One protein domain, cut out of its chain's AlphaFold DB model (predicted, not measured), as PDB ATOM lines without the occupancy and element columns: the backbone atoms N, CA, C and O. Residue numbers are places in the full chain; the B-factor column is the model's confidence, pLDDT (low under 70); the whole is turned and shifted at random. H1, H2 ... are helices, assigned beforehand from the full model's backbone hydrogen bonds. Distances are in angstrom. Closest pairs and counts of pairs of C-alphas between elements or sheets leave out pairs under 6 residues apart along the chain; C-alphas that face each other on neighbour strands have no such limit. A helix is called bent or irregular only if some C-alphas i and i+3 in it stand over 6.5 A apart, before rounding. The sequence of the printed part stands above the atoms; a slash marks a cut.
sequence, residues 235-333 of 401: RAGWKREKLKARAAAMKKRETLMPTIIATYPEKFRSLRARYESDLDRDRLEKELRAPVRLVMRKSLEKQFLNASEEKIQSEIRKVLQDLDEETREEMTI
ATOM      1  N   ARG A 235     -10.434  -7.334 176.673       88.31
ATOM      2  CA  ARG A 235     -10.038  -6.151 177.467       88.31
ATOM      3  C   ARG A 235     -10.456  -4.846 176.796       88.31
ATOM      4  O   ARG A 235     -10.887  -3.919 177.483       88.31
ATOM      5  N   ALA A 236     -10.317  -4.750 175.475       91.00
ATOM      6  CA  ALA A 236     -10.765  -3.583 174.721       91.00
ATOM      7  C   ALA A 236     -12.297  -3.436 174.767       91.00
ATOM      8  O   ALA A 236     -12.794  -2.330 174.988       91.00
ATOM      9  N   GLY A 237     -13.036  -4.544 174.636       94.88
ATOM     10  CA  GLY A 237     -14.493  -4.592 174.787       94.88
ATOM     11  C   GLY A 237     -14.947  -4.105 176.162       94.88
ATOM     12  O   GLY A 237     -15.725  -3.157 176.250       94.88
ATOM     13  N   TRP A 238     -14.361  -4.648 177.230       92.94
ATOM     14  CA  TRP A 238     -14.665  -4.247 178.605       92.94
ATOM     15  C   TRP A 238     -14.341  -2.779 178.882       92.94
ATOM     16  O   TRP A 238     -15.127  -2.075 179.515       92.94
ATOM     17  N   LYS A 239     -13.212  -2.262 178.371       92.50
ATOM     18  CA  LYS A 239     -12.889  -0.831 178.481       92.50
ATOM     19  C   LYS A 239     -13.949   0.033 177.798       92.50
ATOM     20  O   LYS A 239     -14.375   1.017 178.399       92.50
ATOM     21  N   ARG A 240     -14.392  -0.329 176.586       95.06
ATOM     22  CA  ARG A 240     -15.451   0.392 175.855       95.06
ATOM     23  C   ARG A 240     -16.778   0.342 176.601       95.06
ATOM     24  O   ARG A 240     -17.427   1.374 176.742       95.06
ATOM     25  N   GLU A 241     -17.164  -0.822 177.103       95.12
ATOM     26  CA  GLU A 241     -18.399  -0.999 177.866       95.12
ATOM     27  C   GLU A 241     -18.374  -0.206 179.176       95.12
ATOM     28  O   GLU A 241     -19.313   0.526 179.475       95.12
ATOM     29  N   LYS A 242     -17.252  -0.227 179.901       95.94
ATOM     30  CA  LYS A 242     -17.055   0.586 181.106       95.94
ATOM     31  C   LYS A 242     -17.117   2.085 180.809       95.94
ATOM     32  O   LYS A 242     -17.674   2.843 181.602       95.94
ATOM     33  N   LEU A 243     -16.573   2.523 179.671       94.31
ATOM     34  CA  LEU A 243     -16.659   3.916 179.225       94.31
ATOM     35  C   LEU A 243     -18.101   4.300 178.867       94.31
ATOM     36  O   LEU A 243     -18.568   5.347 179.308       94.31
ATOM     37  N   LYS A 244     -18.831   3.428 178.158       96.62
ATOM     38  CA  LYS A 244     -20.261   3.598 177.850       96.62
ATOM     39  C   LYS A 244     -21.109   3.658 179.119       96.62
ATOM     40  O   LYS A 244     -21.925   4.563 179.253       96.62
ATOM     41  N   ALA A 245     -20.881   2.761 180.076       95.12
ATOM     42  CA  ALA A 245     -21.571   2.759 181.362       95.12
ATOM     43  C   ALA A 245     -21.286   4.041 182.158       95.12
ATOM     44  O   ALA A 245     -22.200   4.640 182.724       95.12
ATOM     45  N   ARG A 246     -20.035   4.523 182.149       93.69
ATOM     46  CA  ARG A 246     -19.662   5.794 182.784       93.69
ATOM     47  C   ARG A 246     -20.315   6.992 182.092       93.69
ATOM     48  O   ARG A 246     -20.804   7.879 182.784       93.69
ATOM     49  N   ALA A 247     -20.377   7.004 180.762       94.06
ATOM     50  CA  ALA A 247     -21.065   8.039 179.992       94.06
ATOM     51  C   ALA A 247     -22.581   8.035 180.261       94.06
ATOM     52  O   ALA A 247     -23.163   9.084 180.528       94.06
ATOM     53  N   ALA A 248     -23.213   6.858 180.291       94.56
ATOM     54  CA  ALA A 248     -24.624   6.711 180.637       94.56
ATOM     55  C   ALA A 248     -24.912   7.170 182.077       94.56
ATOM     56  O   ALA A 248     -25.889   7.880 182.318       94.56
ATOM     57  N   ALA A 249     -24.036   6.838 183.030       91.56
ATOM     58  CA  ALA A 249     -24.138   7.307 184.409       91.56
ATOM     59  C   ALA A 249     -23.993   8.835 184.518       91.56
ATOM     60  O   ALA A 249     -24.733   9.461 185.276       91.56
ATOM     61  N   MET A 250     -23.094   9.448 183.740       90.81
ATOM     62  CA  MET A 250     -22.957  10.908 183.665       90.81
ATOM     63  C   MET A 250     -24.214  11.560 183.081       90.81
ATOM     64  O   MET A 250     -24.730  12.488 183.690       90.81
ATOM     65  N   LYS A 251     -24.788  11.016 182.001       92.75
ATOM     66  CA  LYS A 251     -26.044  11.516 181.411       92.75
ATOM     67  C   LYS A 251     -27.236  11.379 182.371       92.75
ATOM     68  O   LYS A 251     -28.071  12.277 182.492       92.75
ATOM     69  N   LYS A 252     -27.298  10.277 183.129       90.94
ATOM     70  CA  LYS A 252     -28.283  10.104 184.211       90.94
ATOM     71  C   LYS A 252     -28.064  11.126 185.332       90.94
ATOM     72  O   LYS A 252     -29.020  11.659 185.880       90.94
ATOM     73  N   ARG A 253     -26.813  11.445 185.668       85.81
ATOM     74  CA  ARG A 253     -26.497  12.490 186.649       85.81
ATOM     75  C   ARG A 253     -26.885  13.879 186.137       85.81
ATOM     76  O   ARG A 253     -27.485  14.630 186.892       85.81
ATOM     77  N   GLU A 254     -26.605  14.204 184.878       87.50
ATOM     78  CA  GLU A 254     -26.982  15.479 184.249       87.50
ATOM     79  C   GLU A 254     -28.492  15.708 184.248       87.50
ATOM     80  O   GLU A 254     -28.934  16.819 184.504       87.50
ATOM     81  N   THR A 255     -29.286  14.660 184.036       89.31
ATOM     82  CA  THR A 255     -30.757  14.748 184.092       89.31
ATOM     83  C   THR A 255     -31.294  14.840 185.525       89.31
ATOM     84  O   THR A 255     -32.285  15.526 185.776       89.31
ATOM     85  N   LEU A 256     -30.625  14.212 186.496       84.88
ATOM     86  CA  LEU A 256     -31.016  14.275 187.909       84.88
ATOM     87  C   LEU A 256     -30.614  15.589 188.591       84.88
ATOM     88  O   LEU A 256     -31.329  16.049 189.480       84.88
ATOM     89  N   MET A 257     -29.506  16.217 188.190       81.75
ATOM     90  CA  MET A 257     -28.996  17.436 188.835       81.75
ATOM     91  C   MET A 257     -30.003  18.602 188.830       81.75
ATOM     92  O   MET A 257     -30.195  19.170 189.900       81.75
ATOM     93  N   PRO A 258     -30.709  18.943 187.731       88.19
ATOM     94  CA  PRO A 258     -31.756  19.968 187.739       88.19
ATOM     95  C   PRO A 258     -32.881  19.660 188.729       88.19
ATOM     96  O   PRO A 258     -33.310  20.546 189.463       88.19
ATOM     97  N   THR A 259     -33.306  18.395 188.800       88.44
ATOM     98  CA  THR A 259     -34.363  17.947 189.717       88.44
ATOM     99  C   THR A 259     -33.924  18.100 191.172       88.44
ATOM    100  O   THR A 259     -34.668  18.639 191.987       88.44
ATOM    101  N   ILE A 260     -32.687  17.697 191.486       84.50
ATOM    102  CA  ILE A 260     -32.093  17.815 192.825       84.50
ATOM    103  C   ILE A 260     -31.865  19.292 193.201       84.50
ATOM    104  O   ILE A 260     -32.111  19.686 194.342       84.50
ATOM    105  N   ILE A 261     -31.438  20.129 192.248       88.12
ATOM    106  CA  ILE A 261     -31.295  21.582 192.435       88.12
ATOM    107  C   ILE A 261     -32.655  22.214 192.745       88.12
ATOM    108  O   ILE A 261     -32.739  23.046 193.646       88.12
ATOM    109  N   ALA A 262     -33.715  21.788 192.053       89.06
ATOM    110  CA  ALA A 262     -35.074  22.258 192.302       89.06
ATOM    111  C   ALA A 262     -35.617  21.810 193.670       89.06
ATOM    112  O   ALA A 262     -36.352  22.565 194.299       89.06
ATOM    113  N   THR A 263     -35.231  20.626 194.166       93.44
ATOM    114  CA  THR A 263     -35.668  20.146 195.493       93.44
ATOM    115  C   THR A 263     -34.940  20.831 196.652       93.44
ATOM    116  O   THR A 263     -35.491  20.918 197.745       93.44
ATOM    117  N   TYR A 264     -33.710  21.321 196.445       89.25
ATOM    118  CA  TYR A 264     -32.884  21.913 197.510       89.25
ATOM    119  C   TYR A 264     -32.220  23.242 197.108       89.25
ATOM    120  O   TYR A 264     -30.996  23.379 197.234       89.25
ATOM    121  N   PRO A 265     -32.989  24.251 196.667       88.62
ATOM    122  CA  PRO A 265     -32.441  25.457 196.050       88.62
ATOM    123  C   PRO A 265     -31.451  26.195 196.960       88.62
ATOM    124  O   PRO A 265     -30.381  26.586 196.502       88.62
ATOM    125  N   GLU A 266     -31.737  26.303 198.261       89.12
ATOM    126  CA  GLU A 266     -30.866  27.005 199.215       89.12
ATOM    127  C   GLU A 266     -29.513  26.310 199.434       89.12
ATOM    128  O   GLU A 266     -28.462  26.958 199.452       89.12
ATOM    129  N   LYS A 267     -29.491  24.970 199.507       83.69
ATOM    130  CA  LYS A 267     -28.229  24.222 199.632       83.69
ATOM    131  C   LYS A 267     -27.359  24.417 198.389       83.69
ATOM    132  O   LYS A 267     -26.161  24.655 198.525       83.69
ATOM    133  N   PHE A 268     -27.947  24.389 197.191       86.06
ATOM    134  CA  PHE A 268     -27.204  24.608 195.945       86.06
ATOM    135  C   PHE A 268     -26.778  26.058 195.734       86.06
ATOM    136  O   PHE A 268     -25.676  26.272 195.238       86.06
ATOM    137  N   ARG A 269     -27.583  27.043 196.151       86.12
ATOM    138  CA  ARG A 269     -27.171  28.455 196.174       86.12
ATOM    139  C   ARG A 269     -25.933  28.641 197.045       86.12
ATOM    140  O   ARG A 269     -24.946  29.192 196.570       86.12
ATOM    141  N   SER A 270     -25.942  28.096 198.264       87.12
ATOM    142  CA  SER A 270     -24.785  28.177 199.166       87.12
ATOM    143  C   SER A 270     -23.543  27.470 198.605       87.12
ATOM    144  O   SER A 270     -22.432  27.983 198.723       87.12
ATOM    145  N   LEU A 271     -23.714  26.318 197.947       87.25
ATOM    146  CA  LEU A 271     -22.614  25.576 197.334       87.25
ATOM    147  C   LEU A 271     -22.039  26.314 196.118       87.25
ATOM    148  O   LEU A 271     -20.822  26.385 195.975       87.25
ATOM    149  N   ARG A 272     -22.903  26.880 195.265       88.31
ATOM    150  CA  ARG A 272     -22.490  27.678 194.106       88.31
ATOM    151  C   ARG A 272     -21.752  28.936 194.551       88.31
ATOM    152  O   ARG A 272     -20.674  29.184 194.034       88.31
ATOM    153  N   ALA A 273     -22.268  29.649 195.552       89.69
ATOM    154  CA  ALA A 273     -21.606  30.824 196.109       89.69
ATOM    155  C   ALA A 273     -20.212  30.491 196.672       89.69
ATOM    156  O   ALA A 273     -19.263  31.236 196.445       89.69
ATOM    157  N   ARG A 274     -20.052  29.345 197.354       89.31
ATOM    158  CA  ARG A 274     -18.730  28.870 197.803       89.31
ATOM    159  C   ARG A 274     -17.802  28.561 196.635       89.31
ATOM    160  O   ARG A 274     -16.656  28.974 196.662       89.31
ATOM    161  N   TYR A 275     -18.303  27.873 195.612       88.69
ATOM    162  CA  TYR A 275     -17.516  27.536 194.429       88.69
ATOM    163  C   TYR A 275     -17.072  28.778 193.647       88.69
ATOM    164  O   TYR A 275     -15.918  28.866 193.244       88.69
ATOM    165  N   GLU A 276     -17.965  29.749 193.461       90.88
ATOM    166  CA  GLU A 276     -17.642  31.038 192.842       90.88
ATOM    167  C   GLU A 276     -16.609  31.798 193.683       90.88
ATOM    168  O   GLU A 276     -15.605  32.254 193.145       90.88
ATOM    169  N   SER A 277     -16.775  31.822 195.009       91.81
ATOM    170  CA  SER A 277     -15.786  32.407 195.922       91.81
ATOM    171  C   SER A 277     -14.426  31.699 195.870       91.81
ATOM    172  O   SER A 277     -13.401  32.369 195.969       91.81
ATOM    173  N   ASP A 278     -14.393  30.371 195.740       89.00
ATOM    174  CA  ASP A 278     -13.153  29.602 195.602       89.00
ATOM    175  C   ASP A 278     -12.481  29.887 194.248       89.00
ATOM    176  O   ASP A 278     -11.273  30.100 194.201       89.00
ATOM    177  N   LEU A 279     -13.254  29.971 193.157       91.31
ATOM    178  CA  LEU A 279     -12.742  30.348 191.836       91.31
ATOM    179  C   LEU A 279     -12.166  31.766 191.818       91.31
ATOM    180  O   LEU A 279     -11.118  31.990 191.213       91.31
ATOM    181  N   ASP A 280     -12.842  32.721 192.455       93.19
ATOM    182  CA  ASP A 280     -12.359  34.096 192.543       93.19
ATOM    183  C   ASP A 280     -11.112  34.189 193.429       93.19
ATOM    184  O   ASP A 280     -10.167  34.891 193.073       93.19
ATOM    185  N   ARG A 281     -11.034  33.403 194.514       90.56
ATOM    186  CA  ARG A 281      -9.800  33.263 195.301       90.56
ATOM    187  C   ARG A 281      -8.653  32.715 194.450       90.56
ATOM    188  O   ARG A 281      -7.571  33.291 194.469       90.56
ATOM    189  N   ASP A 282      -8.891  31.665 193.667       88.94
ATOM    190  CA  ASP A 282      -7.874  31.072 192.793       88.94
ATOM    191  C   ASP A 282      -7.418  32.046 191.688       88.94
ATOM    192  O   ASP A 282      -6.254  32.027 191.278       88.94
ATOM    193  N   ARG A 283      -8.318  32.901 191.178       93.25
ATOM    194  CA  ARG A 283      -7.974  33.971 190.222       93.25
ATOM    195  C   ARG A 283      -7.089  35.026 190.872       93.25
ATOM    196  O   ARG A 283      -6.022  35.315 190.335       93.25
ATOM    197  N   LEU A 284      -7.488  35.528 192.038       94.94
ATOM    198  CA  LEU A 284      -6.715  36.510 192.798       94.94
ATOM    199  C   LEU A 284      -5.334  35.967 193.178       94.94
ATOM    200  O   LEU A 284      -4.336  36.669 193.054       94.94
ATOM    201  N   GLU A 285      -5.243  34.700 193.578       89.88
ATOM    202  CA  GLU A 285      -3.966  34.057 193.886       89.88
ATOM    203  C   GLU A 285      -3.071  33.926 192.643       89.88
ATOM    204  O   GLU A 285      -1.862  34.156 192.715       89.88
ATOM    205  N   LYS A 286      -3.646  33.610 191.475       92.44
ATOM    206  CA  LYS A 286      -2.904  33.590 190.204       92.44
ATOM    207  C   LYS A 286      -2.399  34.975 189.813       92.44
ATOM    208  O   LYS A 286      -1.254  35.074 189.378       92.44
ATOM    209  N   GLU A 287      -3.220  36.009 189.971       95.44
ATOM    210  CA  GLU A 287      -2.838  37.402 189.718       95.44
ATOM    211  C   GLU A 287      -1.726  37.852 190.675       95.44
ATOM    212  O   GLU A 287      -0.716  38.393 190.230       95.44
ATOM    213  N   LEU A 288      -1.841  37.524 191.966       94.62
ATOM    214  CA  LEU A 288      -0.831  37.827 192.981       94.62
ATOM    215  C   LEU A 288       0.507  37.121 192.705       94.62
ATOM    216  O   LEU A 288       1.575  37.699 192.905       94.62
ATOM    217  N   ARG A 289       0.470  35.875 192.214       93.50
ATOM    218  CA  ARG A 289       1.671  35.091 191.868       93.50
ATOM    219  C   ARG A 289       2.244  35.420 190.484       93.50
ATOM    220  O   ARG A 289       3.375  35.022 190.198       93.50
ATOM    221  N   ALA A 290       1.510  36.119 189.617       95.88
ATOM    222  CA  ALA A 290       1.963  36.481 188.272       95.88
ATOM    223  C   ALA A 290       3.309  37.241 188.242       95.88
ATOM    224  O   ALA A 290       4.192  36.811 187.493       95.88
ATOM    225  N   PRO A 291       3.545  38.294 189.058       97.44
ATOM    226  CA  PRO A 291       4.836  38.987 189.069       97.44
ATOM    227  C   PRO A 291       5.983  38.082 189.538       97.44
ATOM    228  O   PRO A 291       7.053  38.085 188.931       97.44
ATOM    229  N   VAL A 292       5.751  37.245 190.556       95.75
ATOM    230  CA  VAL A 292       6.750  36.288 191.065       95.75
ATOM    231  C   VAL A 292       7.138  35.283 189.981       95.75
ATOM    232  O   VAL A 292       8.323  35.049 189.740       95.75
ATOM    233  N   ARG A 293       6.152  34.743 189.251       96.94
ATOM    234  CA  ARG A 293       6.387  33.844 188.110       96.94
ATOM    235  C   ARG A 293       7.216  34.500 187.014       96.94
ATOM    236  O   ARG A 293       8.065  33.836 186.429       96.94
ATOM    237  N   LEU A 294       6.987  35.784 186.742       97.69
ATOM    238  CA  LEU A 294       7.722  36.526 185.719       97.69
ATOM    239  C   LEU A 294       9.193  36.732 186.112       97.69
ATOM    240  O   LEU A 294      10.077  36.562 185.274       97.69
ATOM    241  N   VAL A 295       9.469  37.023 187.387       97.81
ATOM    242  CA  VAL A 295      10.843  37.113 187.916       97.81
ATOM    243  C   VAL A 295      11.541  35.749 187.874       97.81
ATOM    244  O   VAL A 295      12.663  35.653 187.376       97.81
ATOM    245  N   MET A 296      10.870  34.682 188.322       97.50
ATOM    246  CA  MET A 296      11.410  33.316 188.281       97.50
ATOM    247  C   MET A 296      11.707  32.860 186.853       97.50
ATOM    248  O   MET A 296      12.776  32.308 186.602       97.50
ATOM    249  N   ARG A 297      10.803  33.145 185.907       97.94
ATOM    250  CA  ARG A 297      10.998  32.851 184.483       97.94
ATOM    251  C   ARG A 297      12.288  33.485 183.962       97.94
ATOM    252  O   ARG A 297      13.144  32.758 183.471       97.94
ATOM    253  N   LYS A 298      12.476  34.795 184.166       98.12
ATOM    254  CA  LYS A 298      13.692  35.516 183.738       98.12
ATOM    255  C   LYS A 298      14.970  34.950 184.367       98.12
ATOM    256  O   LYS A 298      16.022  34.955 183.735       98.12
ATOM    257  N   SER A 299      14.904  34.487 185.617       97.94
ATOM    258  CA  SER A 299      16.048  33.852 186.282       97.94
ATOM    259  C   SER A 299      16.371  32.477 185.690       97.94
ATOM    260  O   SER A 299      17.539  32.164 185.471       97.94
ATOM    261  N   LEU A 300      15.353  31.659 185.412       97.38
ATOM    262  CA  LEU A 300      15.516  30.314 184.856       97.38
ATOM    263  C   LEU A 300      15.950  30.334 183.388       97.38
ATOM    264  O   LEU A 300      16.772  29.512 183.001       97.38
ATOM    265  N   GLU A 301      15.479  31.295 182.592       97.81
ATOM    266  CA  GLU A 301      15.943  31.516 181.212       97.81
ATOM    267  C   GLU A 301      17.454  31.791 181.155       97.81
ATOM    268  O   GLU A 301      18.141  31.297 180.265       97.81
ATOM    269  N   LYS A 302      17.999  32.523 182.139       97.75
ATOM    270  CA  LYS A 302      19.448  32.769 182.252       97.75
ATOM    271  C   LYS A 302      20.235  31.527 182.672       97.75
ATOM    272  O   LYS A 302      21.372  31.361 182.245       97.75
ATOM    273  N   GLN A 303      19.661  30.686 183.534       97.50
ATOM    274  CA  GLN A 303      20.319  29.468 184.031       97.50
ATOM    275  C   GLN A 303      20.293  28.332 183.004       97.50
ATOM    276  O   GLN A 303      21.254  27.576 182.888       97.50
ATOM    277  N   PHE A 304      19.198  28.215 182.254       97.19
ATOM    278  CA  PHE A 304      18.978  27.152 181.285       97.19
ATOM    279  C   PHE A 304      18.924  27.716 179.865       97.19
ATOM    280  O   PHE A 304      17.864  27.777 179.239       97.19
ATOM    281  N   LEU A 305      20.097  28.082 179.343       96.06
ATOM    282  CA  LEU A 305      20.268  28.437 177.935       96.06
ATOM    283  C   LEU A 305      19.752  27.268 177.067       96.06
ATOM    284  O   LEU A 305      20.202  26.133 177.223       96.06
ATOM    285  N   ASN A 306      18.791  27.540 176.178       96.38
ATOM    286  CA  ASN A 306      18.124  26.579 175.278       96.38
ATOM    287  C   ASN A 306      17.107  25.609 175.916       96.38
ATOM    288  O   ASN A 306      16.735  24.615 175.289       96.38
ATOM    289  N   ALA A 307      16.626  25.852 177.139       97.25
ATOM    290  CA  ALA A 307      15.483  25.089 177.641       97.25
ATOM    291  C   ALA A 307      14.188  25.443 176.890       97.25
ATOM    292  O   ALA A 307      13.930  26.605 176.589       97.25
ATOM    293  N   SER A 308      13.345  24.437 176.638       98.19
ATOM    294  CA  SER A 308      11.992  24.665 176.125       98.19
ATOM    295  C   SER A 308      11.144  25.438 177.137       98.19
ATOM    296  O   SER A 308      11.333  25.308 178.354       98.19
ATOM    297  N   GLU A 309      10.161  26.201 176.652       97.25
ATOM    298  CA  GLU A 309       9.246  26.939 177.528       97.25
ATOM    299  C   GLU A 309       8.535  25.995 178.511       97.25
ATOM    300  O   GLU A 309       8.407  26.306 179.694       97.25
ATOM    301  N   GLU A 310       8.146  24.800 178.061       97.31
ATOM    302  CA  GLU A 310       7.520  23.785 178.912       97.31
ATOM    303  C   GLU A 310       8.419  23.361 180.077       97.31
ATOM    304  O   GLU A 310       7.943  23.227 181.209       97.31
ATOM    305  N   LYS A 311       9.728  23.198 179.828       97.31
ATOM    306  CA  LYS A 311      10.701  22.871 180.873       97.31
ATOM    307  C   LYS A 311      10.789  24.009 181.883       97.31
ATOM    308  O   LYS A 311      10.668  23.754 183.080       97.31
ATOM    309  N   ILE A 312      10.897  25.253 181.421       97.94
ATOM    310  CA  ILE A 312      10.938  26.437 182.294       97.94
ATOM    311  C   ILE A 312       9.650  26.541 183.123       97.94
ATOM    312  O   ILE A 312       9.706  26.704 184.340       97.94
ATOM    313  N   GLN A 313       8.477  26.362 182.510       96.50
ATOM    314  CA  GLN A 313       7.192  26.356 183.216       96.50
ATOM    315  C   GLN A 313       7.070  25.204 184.227       96.50
ATOM    316  O   GLN A 313       6.401  25.352 185.252       96.50
ATOM    317  N   SER A 314       7.667  24.044 183.947       96.62
ATOM    318  CA  SER A 314       7.694  22.917 184.884       96.62
ATOM    319  C   SER A 314       8.564  23.216 186.106       96.62
ATOM    320  O   SER A 314       8.131  22.952 187.224       96.62
ATOM    321  N   GLU A 315       9.721  23.852 185.915       97.75
ATOM    322  CA  GLU A 315      10.606  24.245 187.014       97.75
ATOM    323  C   GLU A 315       9.988  25.364 187.860       97.75
ATOM    324  O   GLU A 315       9.978  25.264 189.083       97.75
ATOM    325  N   ILE A 316       9.339  26.362 187.242       97.50
ATOM    326  CA  ILE A 316       8.569  27.382 187.982       97.50
ATOM    327  C   ILE A 316       7.495  26.727 188.858       97.50
ATOM    328  O   ILE A 316       7.288  27.138 189.999       97.50
ATOM    329  N   ARG A 317       6.787  25.714 188.336       95.56
ATOM    330  CA  ARG A 317       5.758  24.998 189.103       95.56
ATOM    331  C   ARG A 317       6.345  24.252 190.297       95.56
ATOM    332  O   ARG A 317       5.748  24.338 191.363       95.56
ATOM    333  N   LYS A 318       7.484  23.574 190.129       96.88
ATOM    334  CA  LYS A 318       8.176  22.884 191.228       96.88
ATOM    335  C   LYS A 318       8.607  23.865 192.312       96.88
ATOM    336  O   LYS A 318       8.204  23.702 193.448       96.88
ATOM    337  N   VAL A 319       9.299  24.945 191.942       95.50
ATOM    338  CA  VAL A 319       9.773  25.951 192.908       95.50
ATOM    339  C   VAL A 319       8.614  26.577 193.685       95.50
ATOM    340  O   VAL A 319       8.700  26.749 194.896       95.50
ATOM    341  N   LEU A 320       7.505  26.908 193.016       94.81
ATOM    342  CA  LEU A 320       6.323  27.430 193.710       94.81
ATOM    343  C   LEU A 320       5.667  26.391 194.624       94.81
ATOM    344  O   LEU A 320       5.159  26.769 195.674       94.81
ATOM    345  N   GLN A 321       5.662  25.117 194.232       94.88
ATOM    346  CA  GLN A 321       5.155  24.039 195.073       94.88
ATOM    347  C   GLN A 321       6.035  23.846 196.313       94.88
ATOM    348  O   GLN A 321       5.495  23.752 197.409       94.88
ATOM    349  N   ASP A 322       7.358  23.859 196.155       91.88
ATOM    350  CA  ASP A 322       8.308  23.729 197.263       91.88
ATOM    351  C   ASP A 322       8.137  24.884 198.268       91.88
ATOM    352  O   ASP A 322       8.093  24.655 199.473       91.88
ATOM    353  N   LEU A 323       7.927  26.116 197.784       91.00
ATOM    354  CA  LEU A 323       7.617  27.277 198.632       91.00
ATOM    355  C   LEU A 323       6.258  27.149 199.344       91.00
ATOM    356  O   LEU A 323       6.108  27.548 200.501       91.00
ATOM    357  N   ASP A 324       5.243  26.596 198.677       89.44
ATOM    358  CA  ASP A 324       3.938  26.331 199.297       89.44
ATOM    359  C   ASP A 324       4.028  25.234 200.370       89.44
ATOM    360  O   ASP A 324       3.299  25.259 201.363       89.44
ATOM    361  N   GLU A 325       4.900  24.250 200.173       87.81
ATOM    362  CA  GLU A 325       5.173  23.202 201.151       87.81
ATOM    363  C   GLU A 325       5.944  23.765 202.347       87.81
ATOM    364  O   GLU A 325       5.513  23.554 203.479       87.81
ATOM    365  N   GLU A 326       6.975  24.582 202.118       87.00
ATOM    366  CA  GLU A 326       7.733  25.265 203.172       87.00
ATOM    367  C   GLU A 326       6.826  26.168 204.023       87.00
ATOM    368  O   GLU A 326       6.777  26.031 205.245       87.00
ATOM    369  N   THR A 327       5.994  27.005 203.396       87.00
ATOM    370  CA  THR A 327       5.034  27.853 204.126       87.00
ATOM    371  C   THR A 327       3.985  27.041 204.892       87.00
ATOM    372  O   THR A 327       3.567  27.431 205.984       87.00
ATOM    373  N   ARG A 328       3.552  25.883 204.372       86.94
ATOM    374  CA  ARG A 328       2.667  24.965 205.109       86.94
ATOM    375  C   ARG A 328       3.372  24.315 206.289       86.94
ATOM    376  O   ARG A 328       2.736  24.149 207.331       86.94
ATOM    377  N   GLU A 329       4.634  23.928 206.142       82.25
ATOM    378  CA  GLU A 329       5.444  23.384 207.231       82.25
ATOM    379  C   GLU A 329       5.632  24.425 208.338       82.25
ATOM    380  O   GLU A 329       5.383  24.114 209.504       82.25
ATOM    381  N   GLU A 330       5.944  25.671 207.976       80.69
ATOM    382  CA  GLU A 330       6.052  26.801 208.905       80.69
ATOM    383  C   GLU A 330       4.734  27.088 209.637       80.69
ATOM    384  O   GLU A 330       4.730  27.296 210.848       80.69
ATOM    385  N   MET A 331       3.592  27.052 208.938       79.81
ATOM    386  CA  MET A 331       2.280  27.237 209.577       79.81
ATOM    387  C   MET A 331       1.883  26.060 210.475       79.81
ATOM    388  O   MET A 331       1.175  26.246 211.464       79.81
ATOM    389  N   THR A 332       2.286  24.839 210.118       79.94
ATOM    390  CA  THR A 332       1.922  23.629 210.872       79.94
ATOM    391  C   THR A 332       2.788  23.466 212.116       79.94
ATOM    392  O   THR A 332       2.327  22.912 213.115       79.94
ATOM    393  N   ILE A 333       4.032  23.943 212.070       70.06
ATOM    394  CA  ILE A 333       4.982  23.841 213.169       70.06
ATOM    395  C   ILE A 333       5.221  25.246 213.736       70.06
ATOM    396  O   ILE A 333       6.112  25.952 213.270       70.06
TER     397      ILE A 333
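This is residues 235 to 333 of the 401 residues of an uncharacterized protein of Chromera velia CCMP2878 (UniProt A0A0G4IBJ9). Three long helices form an open, angular frame: H1 meets one end of bent H2 at a corner, and H3 folds back from H2's other end. Residues 235 to 259 of H1, 270 to 288 of H2 and 321 to 332 of H3 stand free. The printed part has 99 residues with three named helices, in order H1, H2, H3, and no named strand; its class is all helix, and it is extended, with a radius of gyration of the C-alphas of 21.9 A and spans of 55 by 44 by 28 A.

H1, residues 235 to 263, starts at C-alpha (-10.038, -6.151, 177.467), runs 40.9 A and has a kink of 31 degrees near residue 256; it is neither bent nor irregular, but only just: C-alphas 255 and 258 are 6.4 A apart. H2, residues 265 to 303, was assigned as one helix by its hydrogen bonds but is bent, C-alphas 288 and 291 being 7.0 A apart: arms H2a, 265 to 288, 34.1 A, and H2b, 291 to 303, 18.9 A, stand at a steep tilt of 45 degrees. H3, residues 309 to 332, 34.3 A, ends at C-alpha (1.922, 23.629, 210.872).

H1 and H2a are close but not clearly touching, closest C-alphas Ile 261 and Phe 268, 6.2 A. H3 touches H2b with residues 312 to 316 alone, closest C-alphas Leu 300 and Ile 312, 6.5 A, at a steep tilt of 56 degrees, opposite ways. H1 is apart from H2b and H3, and H2a from H3. Every O i to N i+4 pair is within hydrogen-bond range in H2a and H3, 23 of 25 in H1 and 8 of 9 in H2b.

The C-alphas farthest apart, Thr 263 and Leu 305, are 59.2 A apart. The printed part has no cut, both links are tight, and no printed residue is under pLDDT 70.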